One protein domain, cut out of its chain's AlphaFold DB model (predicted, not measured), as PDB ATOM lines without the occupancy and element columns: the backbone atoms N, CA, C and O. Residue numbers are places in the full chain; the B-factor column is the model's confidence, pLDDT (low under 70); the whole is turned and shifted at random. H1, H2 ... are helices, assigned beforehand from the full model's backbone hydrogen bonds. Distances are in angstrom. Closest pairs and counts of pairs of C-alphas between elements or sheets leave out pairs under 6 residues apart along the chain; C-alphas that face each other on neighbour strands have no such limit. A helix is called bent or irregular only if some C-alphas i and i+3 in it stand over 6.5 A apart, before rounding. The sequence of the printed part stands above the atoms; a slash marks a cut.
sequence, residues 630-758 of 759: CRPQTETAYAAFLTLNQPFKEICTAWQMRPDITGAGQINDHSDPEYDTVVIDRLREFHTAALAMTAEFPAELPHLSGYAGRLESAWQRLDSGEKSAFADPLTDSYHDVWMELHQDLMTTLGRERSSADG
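What this domain is: This is residues 630 to 758 of the 759 residues of the protein "PEP-utilizers domain-containing protein" of Mycolicibacterium helvum (UniProt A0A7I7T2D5). The domain is an up-and-down bundle of four helices set in a ring, each running against the one before it in the chain: the arm H1a of the long bent helix H1, then H2, H3 and H5, with H5 closing the ring back onto H1a. Past its bend H1 continues as H1b, still side by side with H2; the short H4 packs on the last turns of H3, and a long loop, residues 657 to 672, joins H1b to H2 at one end of the bundle. The printed part has 129 residues with five named helices, in the order H1, H2, H3, H4, H5, and no named strand; the class is all helix. It is compact, with a radius of gyration of the C-alphas of 15.5 A, and its C-alphas span 48 by 33 by 24 A.

Where its parts are: The longest helix, H1, has residues 631 to 656 and by its hydrogen bonds was assigned as one helix, but it is bent: C-alphas 643 and 646 are 6.6 A apart. Its arm H1a, residues 631 to 643, begins with C-alpha 631 at (-15.622, 53.509, 14.188) and is 18.5 A long from first to last C-alpha. Its arm H1b, residues 646 to 656, is 15.5 A long. H2, residues 673 to 694, is 30.3 A long, from C-alpha 673 at (-3.760, 25.522, -17.166), and has a kink of 26 degrees near residue 688. H3, residues 702 to 719, is 27.4 A long and only just irregular: C-alphas 705 and 708 are 6.7 A apart. H4 is the four residues 724 to 727, 6.2 A long. H5, residues 734 to 749, is 22.7 A long and ends with C-alpha 749 at (-12.878, 46.988, 15.811).

How they stand to each other: The lines of H1a and H1b stand at a steep tilt of 45 degrees. H1a, with residues 637 to 641 alone, touches residues 690 to 694 of H2, opposite ways at a shallow tilt of 17 degrees; the closest C-alphas, of Ala 637 and Met 693, are 6.6 A apart. H1b and H2 form a helical hairpin at a shallow tilt of 28 degrees, with H2 touching through residues 676 to 686 alone; the closest C-alphas, of Trp 655 and Val 679, are 6.3 A apart. H2, with residues 684 to 694 alone, touches H3 in a second helical hairpin at a shallow tilt of 21 degrees; the closest C-alphas, of Leu 691 and Ala 708, are 5.8 A apart. H3 and H5 touch, opposite ways at a shallow tilt of 15 degrees, with the C-alphas of Ala 714 and Tyr 734 closest at 5.2 A. H5, with residues 742 to 749 alone, touches H1a, opposite ways at 37 degrees, only just a steep tilt; the closest C-alphas, of Tyr 638 and Leu 745, are 6.3 A apart. H1a and H3 are apart, and H2 and H5 are apart. H4 touches residues 714 to 718 of H3, with the C-alphas of Leu 718 and Ala 725 closest at 5.2 A, and touches H5 only at the corner, where the closest C-alphas, of Ala 727 and His 735, are 5.0 A apart. Every O i to N i+4 pair is within hydrogen-bond range in H1a, H1b and H5, against 17 of 18 in H2 and 10 of 14 in H3; H4 is too short for such a pair, and its one O i to N i+3 pair is not within range.

The domain as a whole: The two C-alphas farthest apart are those of Thr 662 and Glu 700, 51.1 A. The printed part has no cut. The link from H1 to H2 is long, with 16 residues; in it residues 657 to 658 pair with residues 666 to 667, antiparallel. The mean pLDDT of the printed part is 84.6, and residues 660 to 665, 729 to 731 and 752 to 758 are under 70.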
ATOM      1  N   CYS A 630     -13.829  57.355  13.817       86.69
ATOM      2  CA  CYS A 630     -13.885  56.584  12.573       86.69
ATOM      3  C   CYS A 630     -14.591  55.221  12.703       86.69
ATOM      4  O   CYS A 630     -14.780  54.526  11.704       86.69
ATOM      5  N   ARG A 631     -15.019  54.829  13.915       86.88
ATOM      6  CA  ARG A 631     -15.622  53.509  14.188       86.88
ATOM      7  C   ARG A 631     -16.795  53.151  13.259       86.88
ATOM      8  O   ARG A 631     -16.757  52.049  12.721       86.88
ATOM      9  N   PRO A 632     -17.789  54.026  12.991       88.12
ATOM     10  CA  PRO A 632     -18.905  53.679  12.102       88.12
ATOM     11  C   PRO A 632     -18.461  53.374  10.662       88.12
ATOM     12  O   PRO A 632     -19.001  52.481  10.005       88.12
ATOM     13  N   GLN A 633     -17.447  54.093  10.171       87.88
ATOM     14  CA  GLN A 633     -16.884  53.866   8.842       87.88
ATOM     15  C   GLN A 633     -16.090  52.552   8.803       87.88
ATOM     16  O   GLN A 633     -16.262  51.768   7.872       87.88
ATOM     17  N   THR A 634     -15.299  52.250   9.839       89.06
ATOM     18  CA  THR A 634     -14.602  50.959   9.962       89.06
ATOM     19  C   THR A 634     -15.581  49.781  10.061       89.06
ATOM     20  O   THR A 634     -15.341  48.735   9.466       89.06
ATOM     21  N   GLU A 635     -16.709  49.932  10.764       90.12
ATOM     22  CA  GLU A 635     -17.749  48.895  10.828       90.12
ATOM     23  C   GLU A 635     -18.419  48.654   9.472       90.12
ATOM     24  O   GLU A 635     -18.673  47.505   9.107       90.12
ATOM     25  N   THR A 636     -18.653  49.722   8.706       89.94
ATOM     26  CA  THR A 636     -19.173  49.634   7.331       89.94
ATOM     27  C   THR A 636     -18.195  48.879   6.430       89.94
ATOM     28  O   THR A 636     -18.584  47.929   5.748       89.94
ATOM     29  N   ALA A 637     -16.910  49.236   6.500       88.44
ATOM     30  CA  ALA A 637     -15.838  48.574   5.764       88.44
ATOM     31  C   ALA A 637     -15.713  47.082   6.122       88.44
ATOM     32  O   ALA A 637     -15.564  46.236   5.242       88.44
ATOM     33  N   TYR A 638     -15.832  46.732   7.404       92.06
ATOM     34  CA  TYR A 638     -15.801  45.339   7.848       92.06
ATOM     35  C   TYR A 638     -17.038  44.544   7.396       92.06
ATOM     36  O   TYR A 638     -16.913  43.394   6.980       92.06
ATOM     37  N   ALA A 639     -18.230  45.146   7.387       89.31
ATOM     38  CA  ALA A 639     -19.423  44.501   6.833       89.31
ATOM     39  C   ALA A 639     -19.292  44.237   5.316       89.31
ATOM     40  O   ALA A 639     -19.674  43.166   4.829       89.31
ATOM     41  N   ALA A 640     -18.701  45.180   4.574       90.12
ATOM     42  CA  ALA A 640     -18.363  44.989   3.165       90.12
ATOM     43  C   ALA A 640     -17.331  43.858   2.984       90.12
ATOM     44  O   ALA A 640     -17.530  42.979   2.141       90.12
ATOM     45  N   PHE A 641     -16.302  43.807   3.836       93.62
ATOM     46  CA  PHE A 641     -15.314  42.724   3.854       93.62
ATOM     47  C   PHE A 641     -15.965  41.352   4.042       93.62
ATOM     48  O   PHE A 641     -15.701  40.438   3.261       93.62
ATOM     49  N   LEU A 642     -16.855  41.199   5.025       89.75
ATOM     50  CA  LEU A 642     -17.544  39.930   5.284       89.75
ATOM     51  C   LEU A 642     -18.369  39.451   4.086       89.75
ATOM     52  O   LEU A 642     -18.391  38.255   3.792       89.75
ATOM     53  N   THR A 643     -18.980  40.383   3.353       90.88
ATOM     54  CA  THR A 643     -19.737  40.075   2.130       90.88
ATOM     55  C   THR A 643     -18.834  39.504   1.028       90.88
ATOM     56  O   THR A 643     -19.255  38.628   0.274       90.88
ATOM     57  N   LEU A 644     -17.577  39.954   0.957       92.56
ATOM     58  CA  LEU A 644     -16.573  39.485  -0.005       92.56
ATOM     59  C   LEU A 644     -15.819  38.231   0.466       92.56
ATOM     60  O   LEU A 644     -15.383  37.418  -0.349       92.56
ATOM     61  N   ASN A 645     -15.686  38.028   1.776       92.00
ATOM     62  CA  ASN A 645     -14.865  36.963   2.348       92.00
ATOM     63  C   ASN A 645     -15.350  35.555   1.960       92.00
ATOM     64  O   ASN A 645     -14.537  34.662   1.728       92.00
ATOM     65  N   GLN A 646     -16.665  35.347   1.857       86.19
ATOM     66  CA  GLN A 646     -17.223  34.049   1.469       86.19
ATOM     67  C   GLN A 646     -16.906  33.686  -0.001       86.19
ATOM     68  O   GLN A 646     -16.297  32.636  -0.218       86.19
ATOM     69  N   PRO A 647     -17.195  34.547  -1.003       90.81
ATOM     70  CA  PRO A 647     -16.727  34.345  -2.378       90.81
ATOM     71  C   PRO A 647     -15.217  34.103  -2.493       90.81
ATOM     72  O   PRO A 647     -14.783  33.248  -3.265       90.81
ATOM     73  N   PHE A 648     -14.407  34.815  -1.704       93.38
ATOM     74  CA  PHE A 648     -12.956  34.637  -1.706       93.38
ATOM     75  C   PHE A 648     -12.532  33.232  -1.260       93.38
ATOM     76  O   PHE A 648     -11.721  32.586  -1.922       93.38
ATOM     77  N   LYS A 649     -13.121  32.709  -0.178       87.56
ATOM     78  CA  LYS A 649     -12.843  31.345   0.303       87.56
ATOM     79  C   LYS A 649     -13.200  30.284  -0.725       87.56
ATOM     80  O   LYS A 649     -12.483  29.295  -0.855       87.56
ATOM     81  N   GLU A 650     -14.277  30.480  -1.478       89.56
ATOM     82  CA  GLU A 650     -14.654  29.578  -2.567       89.56
ATOM     83  C   GLU A 650     -13.632  29.614  -3.710       89.56
ATOM     84  O   GLU A 650     -13.303  28.570  -4.273       89.56
ATOM     85  N   ILE A 651     -13.092  30.796  -4.024       92.75
ATOM     86  CA  ILE A 651     -12.011  30.973  -5.002       92.75
ATOM     87  C   ILE A 651     -10.726  30.275  -4.525       92.75
ATOM     88  O   ILE A 651     -10.143  29.504  -5.284       92.75
ATOM     89  N   CYS A 652     -10.319  30.456  -3.265       90.75
ATOM     90  CA  CYS A 652      -9.165  29.754  -2.689       90.75
ATOM     91  C   CYS A 652      -9.368  28.235  -2.643       90.75
ATOM     92  O   CYS A 652      -8.447  27.480  -2.946       90.75
ATOM     93  N   THR A 653     -10.579  27.785  -2.309       88.62
ATOM     94  CA  THR A 653     -10.933  26.361  -2.312       88.62
ATOM     95  C   THR A 653     -10.816  25.784  -3.717       88.62
ATOM     96  O   THR A 653     -10.206  24.736  -3.879       88.62
ATOM     97  N   ALA A 654     -11.328  26.477  -4.739       88.12
ATOM     98  CA  ALA A 654     -11.188  26.065  -6.136       88.12
ATOM     99  C   ALA A 654      -9.722  26.077  -6.600       88.12
ATOM    100  O   ALA A 654      -9.301  25.216  -7.367       88.12
ATOM    101  N   TRP A 655      -8.915  27.019  -6.106       90.94
ATOM    102  CA  TRP A 655      -7.483  27.054  -6.393       90.94
ATOM    103  C   TRP A 655      -6.745  25.843  -5.809       90.94
ATOM    104  O   TRP A 655      -5.858  25.311  -6.466       90.94
ATOM    105  N   GLN A 656      -7.131  25.378  -4.617       88.31
ATOM    106  CA  GLN A 656      -6.496  24.252  -3.919       88.31
ATOM    107  C   GLN A 656      -7.083  22.881  -4.283       88.31
ATOM    108  O   GLN A 656      -6.375  21.877  -4.211       88.31
ATOM    109  N   MET A 657      -8.365  22.815  -4.645       85.44
ATOM    110  CA  MET A 657      -9.133  21.582  -4.819       85.44
ATOM    111  C   MET A 657      -9.971  21.638  -6.100       85.44
ATOM    112  O   MET A 657     -10.832  22.501  -6.266       85.44
ATOM    113  N   ARG A 658      -9.780  20.653  -6.976       81.19
ATOM    114  CA  ARG A 658     -10.589  20.447  -8.178       81.19
ATOM    115  C   ARG A 658     -11.768  19.517  -7.893       81.19
ATOM    116  O   ARG A 658     -11.598  18.518  -7.190       81.19
ATOM    117  N   PRO A 659     -12.958  19.783  -8.451       72.31
ATOM    118  CA  PRO A 659     -14.077  18.853  -8.365       72.31
ATOM    119  C   PRO A 659     -13.796  17.580  -9.186       72.31
ATOM    120  O   PRO A 659     -13.528  17.662 -10.382       72.31
ATOM    121  N   ASP A 660     -13.868  16.409  -8.546       66.62
ATOM    122  CA  ASP A 660     -13.817  15.099  -9.214       66.62
ATOM    123  C   ASP A 660     -15.219  14.647  -9.674       66.62
ATOM    124  O   ASP A 660     -16.243  15.089  -9.149       66.62
ATOM    125  N   ILE A 661     -15.264  13.693 -10.608       58.03
ATOM    126  CA  ILE A 661     -16.462  13.036 -11.153       58.03
ATOM    127  C   ILE A 661     -17.314  12.371 -10.047       58.03
ATOM    128  O   ILE A 661     -18.506  12.129 -10.240       58.03
ATOM    129  N   THR A 662     -16.716  12.075  -8.886       52.44
ATOM    130  CA  THR A 662     -17.378  11.483  -7.709       52.44
ATOM    131  C   THR A 662     -17.811  12.501  -6.643       52.44
ATOM    132  O   THR A 662     -18.466  12.122  -5.673       52.44
ATOM    133  N   GLY A 663     -17.470  13.786  -6.803       55.16
ATOM    134  CA  GLY A 663     -17.762  14.852  -5.835       55.16
ATOM    135  C   GLY A 663     -16.809  14.927  -4.632       55.16
ATOM    136  O   GLY A 663     -16.908  15.866  -3.845       55.16
ATOM    137  N   ALA A 664     -15.863  13.992  -4.485       53.12
ATOM    138  CA  ALA A 664     -14.769  14.101  -3.522       53.12
ATOM    139  C   ALA A 664     -13.630  14.918  -4.154       53.12
ATOM    140  O   ALA A 664     -12.971  14.442  -5.071       53.12
ATOM    141  N   GLY A 665     -13.429  16.168  -3.726       69.38
ATOM    142  CA  GLY A 665     -12.424  17.054  -4.329       69.38
ATOM    143  C   GLY A 665     -11.016  16.435  -4.366       69.38
ATOM    144  O   GLY A 665     -10.568  15.849  -3.380       69.38
ATOM    145  N   GLN A 666     -10.310  16.590  -5.488       79.25
ATOM    146  CA  GLN A 666      -8.903  16.214  -5.658       79.25
ATOM    147  C   GLN A 666      -8.016  17.452  -5.483       79.25
ATOM    148  O   GLN A 666      -8.386  18.532  -5.930       79.25
ATOM    149  N   ILE A 667      -6.836  17.318  -4.870       83.50
ATOM    150  CA  ILE A 667      -5.873  18.429  -4.755       83.50
ATOM    151  C   ILE A 667      -5.500  18.935  -6.157       83.50
ATOM    152  O   ILE A 667      -5.132  18.139  -7.023       83.50
ATOM    153  N   ASN A 668      -5.591  20.247  -6.370       85.06
ATOM    154  CA  ASN A 668      -5.136  20.905  -7.588       85.06
ATOM    155  C   ASN A 668      -3.601  20.909  -7.616       85.06
ATOM    156  O   ASN A 668      -2.960  21.658  -6.887       85.06
ATOM    157  N   ASP A 669      -3.004  20.074  -8.462       84.56
ATOM    158  CA  ASP A 669      -1.556  20.048  -8.701       84.56
ATOM    159  C   ASP A 669      -1.104  21.067  -9.766       84.56
ATOM    160  O   ASP A 669       0.066  21.085 -10.155       84.56
ATOM    161  N   HIS A 670      -2.028  21.918 -10.231       87.00
ATOM    162  CA  HIS A 670      -1.817  22.970 -11.226       87.00
ATOM    163  C   HIS A 670      -1.308  22.470 -12.590       87.00
ATOM    164  O   HIS A 670      -0.691  23.232 -13.347       87.00
ATOM    165  N   SER A 671      -1.571  21.194 -12.908       85.75
ATOM    166  CA  SER A 671      -1.170  20.545 -14.164       85.75
ATOM    167  C   SER A 671      -2.065  20.871 -15.365       85.75
ATOM    168  O   SER A 671      -1.603  20.746 -16.498       85.75
ATOM    169  N   ASP A 672      -3.304  21.328 -15.147       86.50
ATOM    170  CA  ASP A 672      -4.201  21.797 -16.214       86.50
ATOM    171  C   ASP A 672      -4.364  23.334 -16.157       86.50
ATOM    172  O   ASP A 672      -5.008  23.855 -15.236       86.50
ATOM    173  N   PRO A 673      -3.756  24.061 -17.120       86.44
ATOM    174  CA  PRO A 673      -3.760  25.522 -17.166       86.44
ATOM    175  C   PRO A 673      -5.113  26.158 -17.496       86.44
ATOM    176  O   PRO A 673      -5.312  27.326 -17.165       86.44
ATOM    177  N   GLU A 674      -6.028  25.444 -18.158       87.50
ATOM    178  CA  GLU A 674      -7.341  25.991 -18.523       87.50
ATOM    179  C   GLU A 674      -8.191  26.178 -17.262       87.50
ATOM    180  O   GLU A 674      -8.768  27.246 -17.058       87.50
ATOM    181  N   TYR A 675      -8.182  25.189 -16.362       89.12
ATOM    182  CA  TYR A 675      -8.841  25.300 -15.060       89.12
ATOM    183  C   TYR A 675      -8.238  26.410 -14.187       89.12
ATOM    184  O   TYR A 675      -8.975  27.224 -13.628       89.12
ATOM    185  N   ASP A 676      -6.905  26.483 -14.098       89.62
ATOM    186  CA  ASP A 676      -6.230  27.532 -13.323       89.62
ATOM    187  C   ASP A 676      -6.581  28.934 -13.860       89.62
ATOM    188  O   ASP A 676      -6.824  29.847 -13.072       89.62
ATOM    189  N   THR A 677      -6.681  29.097 -15.188       90.56
ATOM    190  CA  THR A 677      -7.088  30.363 -15.827       90.56
ATOM    191  C   THR A 677      -8.500  30.771 -15.401       90.56
ATOM    192  O   THR A 677      -8.711  31.919 -15.021       90.56
ATOM    193  N   VAL A 678      -9.451  29.829 -15.358       92.06
ATOM    194  CA  VAL A 678     -10.824  30.095 -14.889       92.06
ATOM    195  C   VAL A 678     -10.847  30.565 -13.431       92.06
ATOM    196  O   VAL A 678     -11.604  31.472 -13.081       92.06
ATOM    197  N   VAL A 679     -10.030  29.971 -12.557       92.62
ATOM    198  CA  VAL A 679      -9.955  30.389 -11.146       92.62
ATOM    199  C   VAL A 679      -9.293  31.766 -11.004       92.62
ATOM    200  O   VAL A 679      -9.769  32.586 -10.218       92.62
ATOM    201  N   ILE A 680      -8.247  32.054 -11.786       92.56
ATOM    202  CA  ILE A 680      -7.588  33.372 -11.816       92.56
ATOM    203  C   ILE A 680      -8.539  34.455 -12.343       92.56
ATOM    204  O   ILE A 680      -8.580  35.544 -11.777       92.56
ATOM    205  N   ASP A 681      -9.355  34.167 -13.359       91.94
ATOM    206  CA  ASP A 681     -10.347  35.116 -13.875       91.94
ATOM    207  C   ASP A 681     -11.422  35.449 -12.823       91.94
ATOM    208  O   ASP A 681     -11.783  36.614 -12.656       91.94
ATOM    209  N   ARG A 682     -11.863  34.465 -12.023       93.81
ATOM    210  CA  ARG A 682     -12.738  34.725 -10.860       93.81
ATOM    211  C   ARG A 682     -12.057  35.615  -9.819       93.81
ATOM    212  O   ARG A 682     -12.709  36.476  -9.229       93.81
ATOM    213  N   LEU A 683     -10.754  35.427  -9.595       93.75
ATOM    214  CA  LEU A 683      -9.983  36.303  -8.715       93.75
ATOM    215  C   LEU A 683      -9.827  37.717  -9.307       93.75
ATOM    216  O   LEU A 683      -9.863  38.674  -8.543       93.75
ATOM    217  N   ARG A 684      -9.738  37.880 -10.636       93.06
ATOM    218  CA  ARG A 684      -9.721  39.195 -11.310       93.06
ATOM    219  C   ARG A 684     -10.996  39.990 -11.034       93.06
ATOM    220  O   ARG A 684     -10.943  41.175 -10.700       93.06
ATOM    221  N   GLU A 685     -12.147  39.335 -11.170       90.81
ATOM    222  CA  GLU A 685     -13.450  39.941 -10.876       90.81
ATOM    223  C   GLU A 685     -13.548  40.326  -9.396       90.81
ATOM    224  O   GLU A 685     -13.918  41.453  -9.060       90.81
ATOM    225  N   PHE A 686     -13.125  39.417  -8.513       94.69
ATOM    226  CA  PHE A 686     -13.045  39.666  -7.078       94.69
ATOM    227  C   PHE A 686     -12.119  40.841  -6.732       94.69
ATOM    228  O   PHE A 686     -12.458  41.669  -5.887       94.69
ATOM    229  N   HIS A 687     -10.967  40.942  -7.395       94.31
ATOM    230  CA  HIS A 687      -9.952  41.955  -7.132       94.31
ATOM    231  C   HIS A 687     -10.491  43.378  -7.307       94.31
ATOM    232  O   HIS A 687     -10.244  44.244  -6.469       94.31
ATOM    233  N   THR A 688     -11.325  43.601  -8.325       92.00
ATOM    234  CA  THR A 688     -11.971  44.906  -8.540       92.00
ATOM    235  C   THR A 688     -12.875  45.288  -7.361       92.00
ATOM    236  O   THR A 688     -12.848  46.428  -6.899       92.00
ATOM    237  N   ALA A 689     -13.650  44.332  -6.835       92.12
ATOM    238  CA  ALA A 689     -14.509  44.555  -5.671       92.12
ATOM    239  C   ALA A 689     -13.697  44.756  -4.379       92.12
ATOM    240  O   ALA A 689     -14.034  45.613  -3.563       92.12
ATOM    241  N   ALA A 690     -12.600  44.012  -4.222       93.06
ATOM    242  CA  ALA A 690     -11.670  44.164  -3.110       93.06
ATOM    243  C   ALA A 690     -11.046  45.570  -3.070       93.06
ATOM    244  O   ALA A 690     -11.013  46.181  -2.006       93.06
ATOM    245  N   LEU A 691     -10.608  46.112  -4.213       93.38
ATOM    246  CA  LEU A 691     -10.055  47.470  -4.292       93.38
ATOM    247  C   LEU A 691     -11.101  48.564  -4.042       93.38
ATOM    248  O   LEU A 691     -10.799  49.576  -3.415       93.38
ATOM    249  N   ALA A 692     -12.337  48.371  -4.507       91.12
ATOM    250  CA  ALA A 692     -13.419  49.310  -4.222       91.12
ATOM    251  C   ALA A 692     -13.708  49.392  -2.714       91.12
ATOM    252  O   ALA A 692     -13.866  50.483  -2.180       91.12
ATOM    253  N   MET A 693     -13.708  48.250  -2.020       93.38
ATOM    254  CA  MET A 693     -13.884  48.192  -0.567       93.38
ATOM    255  C   MET A 693     -12.728  48.867   0.186       93.38
ATOM    256  O   MET A 693     -12.974  49.616   1.128       93.38
ATOM    257  N   THR A 694     -11.470  48.630  -0.206       91.25
ATOM    258  CA  THR A 694     -10.325  49.263   0.474       91.25
ATOM    259  C   THR A 694     -10.283  50.780   0.268       91.25
ATOM    260  O   THR A 694      -9.767  51.490   1.127       91.25
ATOM    261  N   ALA A 695     -10.875  51.299  -0.812       87.12
ATOM    262  CA  ALA A 695     -11.020  52.738  -1.038       87.12
ATOM    263  C   ALA A 695     -11.996  53.425  -0.060       87.12
ATOM    264  O   ALA A 695     -11.943  54.645   0.088       87.12
ATOM    265  N   GLU A 696     -12.867  52.668   0.617       86.44
ATOM    266  CA  GLU A 696     -13.801  53.192   1.626       86.44
ATOM    267  C   GLU A 696     -13.207  53.225   3.045       86.44
ATOM    268  O   GLU A 696     -13.861  53.697   3.984       86.44
ATOM    269  N   PHE A 697     -11.972  52.745   3.230       89.88
ATOM    270  CA  PHE A 697     -11.319  52.741   4.537       89.88
ATOM    271  C   PHE A 697     -11.079  54.169   5.059       89.88
ATOM    272  O   PHE A 697     -10.786  55.070   4.269       89.88
ATOM    273  N   PRO A 698     -11.184  54.398   6.384       84.81
ATOM    274  CA  PRO A 698     -10.907  55.710   6.965       84.81
ATOM    275  C   PRO A 698      -9.480  56.165   6.649       84.81
ATOM    276  O   PRO A 698      -8.521  55.446   6.935       84.81
ATOM    277  N   ALA A 699      -9.331  57.371   6.092       81.38
ATOM    278  CA  ALA A 699      -8.022  57.945   5.768       81.38
ATOM    279  C   ALA A 699      -7.188  58.221   7.031       81.38
ATOM    280  O   ALA A 699      -5.961  58.275   6.985       81.38
ATOM    281  N   GLU A 700      -7.869  58.365   8.165       82.19
ATOM    282  CA  GLU A 700      -7.327  58.584   9.497       82.19
ATOM    283  C   GLU A 700      -6.719  57.319  10.125       82.19
ATOM    284  O   GLU A 700      -6.130  57.416  11.197       82.19
ATOM    285  N   LEU A 701      -6.833  56.146   9.480       83.56
ATOM    286  CA  LEU A 701      -6.221  54.883   9.916       83.56
ATOM    287  C   LEU A 701      -5.130  54.433   8.920       83.56
ATOM    288  O   LEU A 701      -5.391  53.611   8.035       83.56
ATOM    289  N   PRO A 702      -3.886  54.941   9.045       77.94
ATOM    290  CA  PRO A 702      -2.823  54.708   8.067       77.94
ATOM    291  C   PRO A 702      -2.479  53.234   7.852       77.94
ATOM    292  O   PRO A 702      -2.123  52.852   6.738       77.94
ATOM    293  N   HIS A 703      -2.614  52.392   8.878       82.31
ATOM    294  CA  HIS A 703      -2.296  50.965   8.794       82.31
ATOM    295  C   HIS A 703      -3.227  50.201   7.836       82.31
ATOM    296  O   HIS A 703      -2.783  49.254   7.191       82.31
ATOM    297  N   LEU A 704      -4.462  50.675   7.631       86.81
ATOM    298  CA  LEU A 704      -5.398  50.095   6.659       86.81
ATOM    299  C   LEU A 704      -5.131  50.552   5.214       86.81
ATOM    300  O   LEU A 704      -5.476  49.851   4.261       86.81
ATOM    301  N   SER A 705      -4.489  51.709   5.025       79.94
ATOM    302  CA  SER A 705      -4.291  52.318   3.698       79.94
ATOM    303  C   SER A 705      -3.343  51.524   2.782       79.94
ATOM    304  O   SER A 705      -3.462  51.579   1.556       79.94
ATOM    305  N   GLY A 706      -2.427  50.736   3.358       81.81
ATOM    306  CA  GLY A 706      -1.432  49.960   2.610       81.81
ATOM    307  C   GLY A 706      -1.980  48.711   1.910       81.81
ATOM    308  O   GLY A 706      -1.342  48.190   0.992       81.81
ATOM    309  N   TYR A 707      -3.163  48.221   2.302       89.12
ATOM    310  CA  TYR A 707      -3.697  46.957   1.784       89.12
ATOM    311  C   TYR A 707      -4.088  47.020   0.310       89.12
ATOM    312  O   TYR A 707      -3.866  46.046  -0.405       89.12
ATOM    313  N   ALA A 708      -4.597  48.156  -0.179       90.31
ATOM    314  CA  ALA A 708      -4.934  48.312  -1.595       90.31
ATOM    315  C   ALA A 708      -3.706  48.084  -2.496       90.31
ATOM    316  O   ALA A 708      -3.759  47.294  -3.434       90.31
ATOM    317  N   GLY A 709      -2.572  48.710  -2.157       88.62
ATOM    318  CA  GLY A 709      -1.324  48.563  -2.909       88.62
ATOM    319  C   GLY A 709      -0.725  47.157  -2.827       88.62
ATOM    320  O   GLY A 709      -0.199  46.657  -3.819       88.62
ATOM    321  N   ARG A 710      -0.833  46.486  -1.672       89.75
ATOM    322  CA  ARG A 710      -0.362  45.100  -1.508       89.75
ATOM    323  C   ARG A 710      -1.218  44.103  -2.289       89.75
ATOM    324  O   ARG A 710      -0.663  43.236  -2.958       89.75
ATOM    325  N   LEU A 711      -2.545  44.259  -2.273       92.31
ATOM    326  CA  LEU A 711      -3.457  43.444  -3.085       92.31
ATOM    327  C   LEU A 711      -3.207  43.655  -4.583       92.31
ATOM    328  O   LEU A 711      -3.147  42.682  -5.327       92.31
ATOM    329  N   GLU A 712      -3.001  44.901  -5.015       93.12
ATOM    330  CA  GLU A 712      -2.628  45.238  -6.396       93.12
ATOM    331  C   GLU A 712      -1.279  44.610  -6.784       93.12
ATOM    332  O   GLU A 712      -1.158  43.989  -7.837       93.12
ATOM    333  N   SER A 713      -0.262  44.693  -5.921       90.50
ATOM    334  CA  SER A 713       1.048  44.092  -6.193       90.50
ATOM    335  C   SER A 713       0.988  42.563  -6.273       90.50
ATOM    336  O   SER A 713       1.656  41.978  -7.128       90.50
ATOM    337  N   ALA A 714       0.217  41.910  -5.399       91.50
ATOM    338  CA  ALA A 714       0.005  40.466  -5.443       91.50
ATOM    339  C   ALA A 714      -0.762  40.059  -6.712       91.50
ATOM    340  O   ALA A 714      -0.391  39.091  -7.377       91.50
ATOM    341  N   TRP A 715      -1.777  40.842  -7.091       93.94
ATOM    342  CA  TRP A 715      -2.530  40.659  -8.328       93.94
ATOM    343  C   TRP A 715      -1.641  40.783  -9.574       93.94
ATOM    344  O   TRP A 715      -1.645  39.886 -10.410       93.94
ATOM    345  N   GLN A 716      -0.819  41.829  -9.681       92.44
ATOM    346  CA  GLN A 716       0.079  42.035 -10.825       92.44
ATOM    347  C   GLN A 716       1.106  40.908 -10.978       92.44
ATOM    348  O   GLN A 716       1.385  40.463 -12.093       92.44
ATOM    349  N   ARG A 717       1.651  40.410  -9.861       92.56
ATOM    350  CA  ARG A 717       2.547  39.244  -9.863       92.56
ATOM    351  C   ARG A 717       1.824  38.002 -10.374       92.56
ATOM    352  O   ARG A 717       2.344  37.319 -11.259       92.56
ATOM    353  N   LEU A 718       0.607  37.759  -9.895       91.38
ATOM    354  CA  LEU A 718      -0.208  36.638 -10.351       91.38
ATOM    355  C   LEU A 718      -0.570  36.742 -11.844       91.38
ATOM    356  O   LEU A 718      -0.400  35.767 -12.571       91.38
ATOM    357  N   ASP A 719      -0.999  37.917 -12.316       89.81
ATOM    358  CA  ASP A 719      -1.360  38.178 -13.722       89.81
ATOM    359  C   ASP A 719      -0.138  38.071 -14.655       89.81
ATOM    360  O   ASP A 719      -0.254  37.639 -15.802       89.81
ATOM    361  N   SER A 720       1.069  38.342 -14.140       88.81
ATOM    362  CA  SER A 720       2.337  38.098 -14.847       88.81
ATOM    363  C   SER A 720       2.761  36.618 -14.915       88.81
ATOM    364  O   SER A 720       3.769  36.294 -15.547       88.81
ATOM    365  N   GLY A 721       1.990  35.715 -14.298       85.69
ATOM    366  CA  GLY A 721       2.191  34.263 -14.327       85.69
ATOM    367  C   GLY A 721       2.835  33.666 -13.071       85.69
ATOM    368  O   GLY A 721       3.118  32.464 -13.044       85.69
ATOM    369  N   GLU A 722       3.070  34.457 -12.019       88.56
ATOM    370  CA  GLU A 722       3.639  33.970 -10.760       88.56
ATOM    371  C   GLU A 722       2.566  33.273  -9.899       88.56
ATOM    372  O   GLU A 722       1.925  33.890  -9.052       88.56
ATOM    373  N   LYS A 723       2.381  31.958 -10.079       85.56
ATOM    374  CA  LYS A 723       1.362  31.180  -9.339       85.56
ATOM    375  C   LYS A 723       1.514  31.241  -7.807       85.56
ATOM    376  O   LYS A 723       0.508  31.163  -7.103       85.56
ATOM    377  N   SER A 724       2.735  31.405  -7.283       84.94
ATOM    378  CA  SER A 724       2.982  31.564  -5.837       84.94
ATOM    379  C   SER A 724       2.305  32.809  -5.258       84.94
ATOM    380  O   SER A 724       1.883  32.795  -4.105       84.94
ATOM    381  N   ALA A 725       2.075  33.846  -6.071       88.31
ATOM    382  CA  ALA A 725       1.392  35.062  -5.640       88.31
ATOM    383  C   ALA A 725      -0.108  34.864  -5.331       88.31
ATOM    384  O   ALA A 725      -0.733  35.783  -4.810       88.31
ATOM    385  N   PHE A 726      -0.697  33.690  -5.593       89.69
ATOM    386  CA  PHE A 726      -2.096  33.410  -5.251       89.69
ATOM    387  C   PHE A 726      -2.273  33.069  -3.762       89.69
ATOM    388  O   PHE A 726      -2.987  33.769  -3.044       89.69
ATOM    389  N   ALA A 727      -1.652  31.974  -3.300       85.00
ATOM    390  CA  ALA A 727      -1.863  31.419  -1.957       85.00
ATOM    391  C   ALA A 727      -0.625  30.750  -1.336       85.00
ATOM    392  O   ALA A 727      -0.773  29.965  -0.399       85.00
ATOM    393  N   ASP A 728       0.581  31.015  -1.849       77.69
ATOM    394  CA  ASP A 728       1.804  30.501  -1.225       77.69
ATOM    395  C   ASP A 728       2.092  31.273   0.075       77.69
ATOM    396  O   ASP A 728       2.238  32.507   0.020       77.69
ATOM    397  N   PRO A 729       2.172  30.589   1.234       65.44
ATOM    398  CA  PRO A 729       2.531  31.227   2.488       65.44
ATOM    399  C   PRO A 729       3.917  31.873   2.390       65.44
ATOM    400  O   PRO A 729       4.855  31.258   1.893       65.44
ATOM    401  N   LEU A 730       4.088  33.065   2.970       63.56
ATOM    402  CA  LEU A 730       5.384  33.769   3.117       63.56
ATOM    403  C   LEU A 730       5.874  34.538   1.877       63.56
ATOM    404  O   LEU A 730       6.994  35.053   1.898       63.56
ATOM    405  N   THR A 731       5.063  34.667   0.824       69.56
ATOM    406  CA  THR A 731       5.431  35.421  -0.395       69.56
ATOM    407  C   THR A 731       4.647  36.723  -0.587       69.56
ATOM    408  O   THR A 731       4.683  37.297  -1.676       69.56
ATOM    409  N   ASP A 732       3.958  37.198   0.460       77.31
ATOM    410  CA  ASP A 732       2.956  38.279   0.388       77.31
ATOM    411  C   ASP A 732       1.932  37.998  -0.728       77.31
ATOM    412  O   ASP A 732       1.678  38.820  -1.609       77.31
ATOM    413  N   SER A 733       1.427  36.757  -0.742       89.19
ATOM    414  CA  SER A 733       0.438  36.289  -1.710       89.19
ATOM    415  C   SER A 733      -0.918  36.956  -1.472       89.19
ATOM    416  O   SER A 733      -1.203  37.459  -0.385       89.19
ATOM    417  N   TYR A 734      -1.788  36.941  -2.481       92.75
ATOM    418  CA  TYR A 734      -3.103  37.575  -2.409       92.75
ATOM    419  C   TYR A 734      -3.916  37.056  -1.212       92.75
ATOM    420  O   TYR A 734      -4.532  37.835  -0.485       92.75
ATOM    421  N   HIS A 735      -3.868  35.744  -0.966       91.75
ATOM    422  CA  HIS A 735      -4.458  35.114   0.213       91.75
ATOM    423  C   HIS A 735      -3.863  35.620   1.530       91.75
ATOM    424  O   HIS A 735      -4.621  35.953   2.440       91.75
ATOM    425  N   ASP A 736      -2.536  35.694   1.645       86.94
ATOM    426  CA  ASP A 736      -1.879  36.146   2.874       86.94
ATOM    427  C   ASP A 736      -2.257  37.598   3.199       86.94
ATOM    428  O   ASP A 736      -2.645  37.896   4.330       86.94
ATOM    429  N   VAL A 737      -2.236  38.481   2.194       89.69
ATOM    430  CA  VAL A 737      -2.643  39.888   2.337       89.69
ATOM    431  C   VAL A 737      -4.120  39.996   2.736       89.69
ATOM    432  O   VAL A 737      -4.459  40.788   3.616       89.69
ATOM    433  N   TRP A 738      -5.002  39.187   2.136       93.19
ATOM    434  CA  TRP A 738      -6.435  39.183   2.449       93.19
ATOM    435  C   TRP A 738      -6.731  38.707   3.878       93.19
ATOM    436  O   TRP A 738      -7.544  39.307   4.586       93.19
ATOM    437  N   MET A 739      -6.058  37.649   4.335       90.81
ATOM    438  CA  MET A 739      -6.216  37.140   5.702       90.81
ATOM    439  C   MET A 739      -5.643  38.104   6.741       90.81
ATOM    440  O   MET A 739      -6.208  38.245   7.827       90.81
ATOM    441  N   GLU A 740      -4.549  38.786   6.411       89.81
ATOM    442  CA  GLU A 740      -3.980  39.834   7.254       89.81
ATOM    443  C   GLU A 740      -4.941  41.022   7.390       89.81
ATOM    444  O   GLU A 740      -5.204  41.450   8.511       89.81
ATOM    445  N   LEU A 741      -5.543  41.480   6.284       92.06
ATOM    446  CA  LEU A 741      -6.561  42.538   6.291       92.06
ATOM    447  C   LEU A 741      -7.765  42.172   7.168       92.06
ATOM    448  O   LEU A 741      -8.271  43.008   7.917       92.06
ATOM    449  N   HIS A 742      -8.216  40.917   7.109       92.12
ATOM    450  CA  HIS A 742      -9.290  40.436   7.973       92.12
ATOM    451  C   HIS A 742      -8.924  40.588   9.455       92.12
ATOM    452  O   HIS A 742      -9.698  41.130  10.245       92.12
ATOM    453  N   GLN A 743      -7.731  40.115   9.822       89.81
ATOM    454  CA  GLN A 743      -7.245  40.170  11.193       89.81
ATOM    455  C   GLN A 743      -7.077  41.617  11.670       89.81
ATOM    456  O   GLN A 743      -7.390  41.911  12.824       89.81
ATOM    457  N   ASP A 744      -6.623  42.512  10.799       91.75
ATOM    458  CA  ASP A 744      -6.473  43.935  11.085       91.75
ATOM    459  C   ASP A 744      -7.828  44.614  11.346       91.75
ATOM    460  O   ASP A 744      -8.032  45.186  12.418       91.75
ATOM    461  N   LEU A 745      -8.811  44.456  10.449       90.75
ATOM    462  CA  LEU A 745     -10.159  45.019  10.627       90.75
ATOM    463  C   LEU A 745     -10.816  44.545  11.930       90.75
ATOM    464  O   LEU A 745     -11.397  45.343  12.670       90.75
ATOM    465  N   MET A 746     -10.684  43.255  12.244       90.31
ATOM    466  CA  MET A 746     -11.169  42.681  13.500       90.31
ATOM    467  C   MET A 746     -10.479  43.286  14.723       90.31
ATOM    468  O   MET A 746     -11.143  43.657  15.693       90.31
ATOM    469  N   THR A 747      -9.150  43.384  14.669       88.44
ATOM    470  CA  THR A 747      -8.335  43.903  15.772       88.44
ATOM    471  C   THR A 747      -8.620  45.382  16.001       88.44
ATOM    472  O   THR A 747      -8.808  45.796  17.141       88.44
ATOM    473  N   THR A 748      -8.743  46.153  14.920       88.69
ATOM    474  CA  THR A 748      -9.164  47.553  14.935       88.69
ATOM    475  C   THR A 748     -10.536  47.694  15.594       88.69
ATOM    476  O   THR A 748     -10.684  48.465  16.529       88.69
ATOM    477  N   LEU A 749     -11.536  46.892  15.219       86.88
ATOM    478  CA  LEU A 749     -12.878  46.988  15.811       86.88
ATOM    479  C   LEU A 749     -13.011  46.411  17.233       86.88
ATOM    480  O   LEU A 749     -14.066  46.592  17.852       86.88
ATOM    481  N   GLY A 750     -11.979  45.731  17.743       81.94
ATOM    482  CA  GLY A 750     -12.013  45.027  19.025       81.94
ATOM    483  C   GLY A 750     -12.973  43.834  19.026       81.94
ATOM    484  O   GLY A 750     -13.638  43.586  20.030       81.94
ATOM    485  N   ARG A 751     -13.110  43.137  17.891       77.69
ATOM    486  CA  ARG A 751     -14.043  42.011  17.720       77.69
ATOM    487  C   ARG A 751     -13.332  40.665  17.845       77.69
ATOM    488  O   ARG A 751     -12.233  40.478  17.326       77.69
ATOM    489  N   GLU A 752     -13.996  39.708  18.486       64.38
ATOM    490  CA  GLU A 752     -13.599  38.296  18.480       64.38
ATOM    491  C   GLU A 752     -14.211  37.560  17.277       64.38
ATOM    492  O   GLU A 752     -15.226  37.990  16.728       64.38
ATOM    493  N   ARG A 753     -13.589  36.449  16.847       59.00
ATOM    494  CA  ARG A 753     -14.065  35.659  15.696       59.00
ATOM    495  C   ARG A 753     -15.427  35.032  15.997       59.00
ATOM    496  O   ARG A 753     -15.600  34.351  17.002       59.00
ATOM    497  N   SER A 754     -16.369  35.223  15.086       50.31
ATOM    498  CA  SER A 754     -17.751  34.750  15.114       50.31
ATOM    499  C   SER A 754     -18.026  33.745  13.986       50.31
ATOM    500  O   SER A 754     -17.234  33.582  13.060       50.31
ATOM    501  N   SER A 755     -19.185  33.080  14.010       42.97
ATOM    502  CA  SER A 755     -19.608  32.190  12.914       42.97
ATOM    503  C   SER A 755     -19.824  32.922  11.581       42.97
ATOM    504  O   SER A 755     -19.689  32.306  10.526       42.97
ATOM    505  N   ALA A 756     -20.097  34.233  11.610       44.12
ATOM    506  CA  ALA A 756     -20.190  35.079  10.418       44.12
ATOM    507  C   ALA A 756     -18.822  35.318   9.747       44.12
ATOM    508  O   ALA A 756     -18.769  35.638   8.562       44.12
ATOM    509  N   ASP A 757     -17.721  35.079  10.468       50.31
ATOM    510  CA  ASP A 757     -16.353  35.102   9.934       50.31
ATOM    511  C   ASP A 757     -15.995  33.809   9.170       50.31
ATOM    512  O   ASP A 757     -14.919  33.716   8.570       50.31
ATOM    513  N   GLY A 758     -16.931  32.846   9.133       42.34
ATOM    514  CA  GLY A 758     -16.970  31.638   8.308       42.34
ATOM    515  C   GLY A 758     -15.940  30.576   8.696       42.34
ATOM    516  O   GLY A 758     -14.811  30.598   8.198       42.34
TER     517      GLY A 758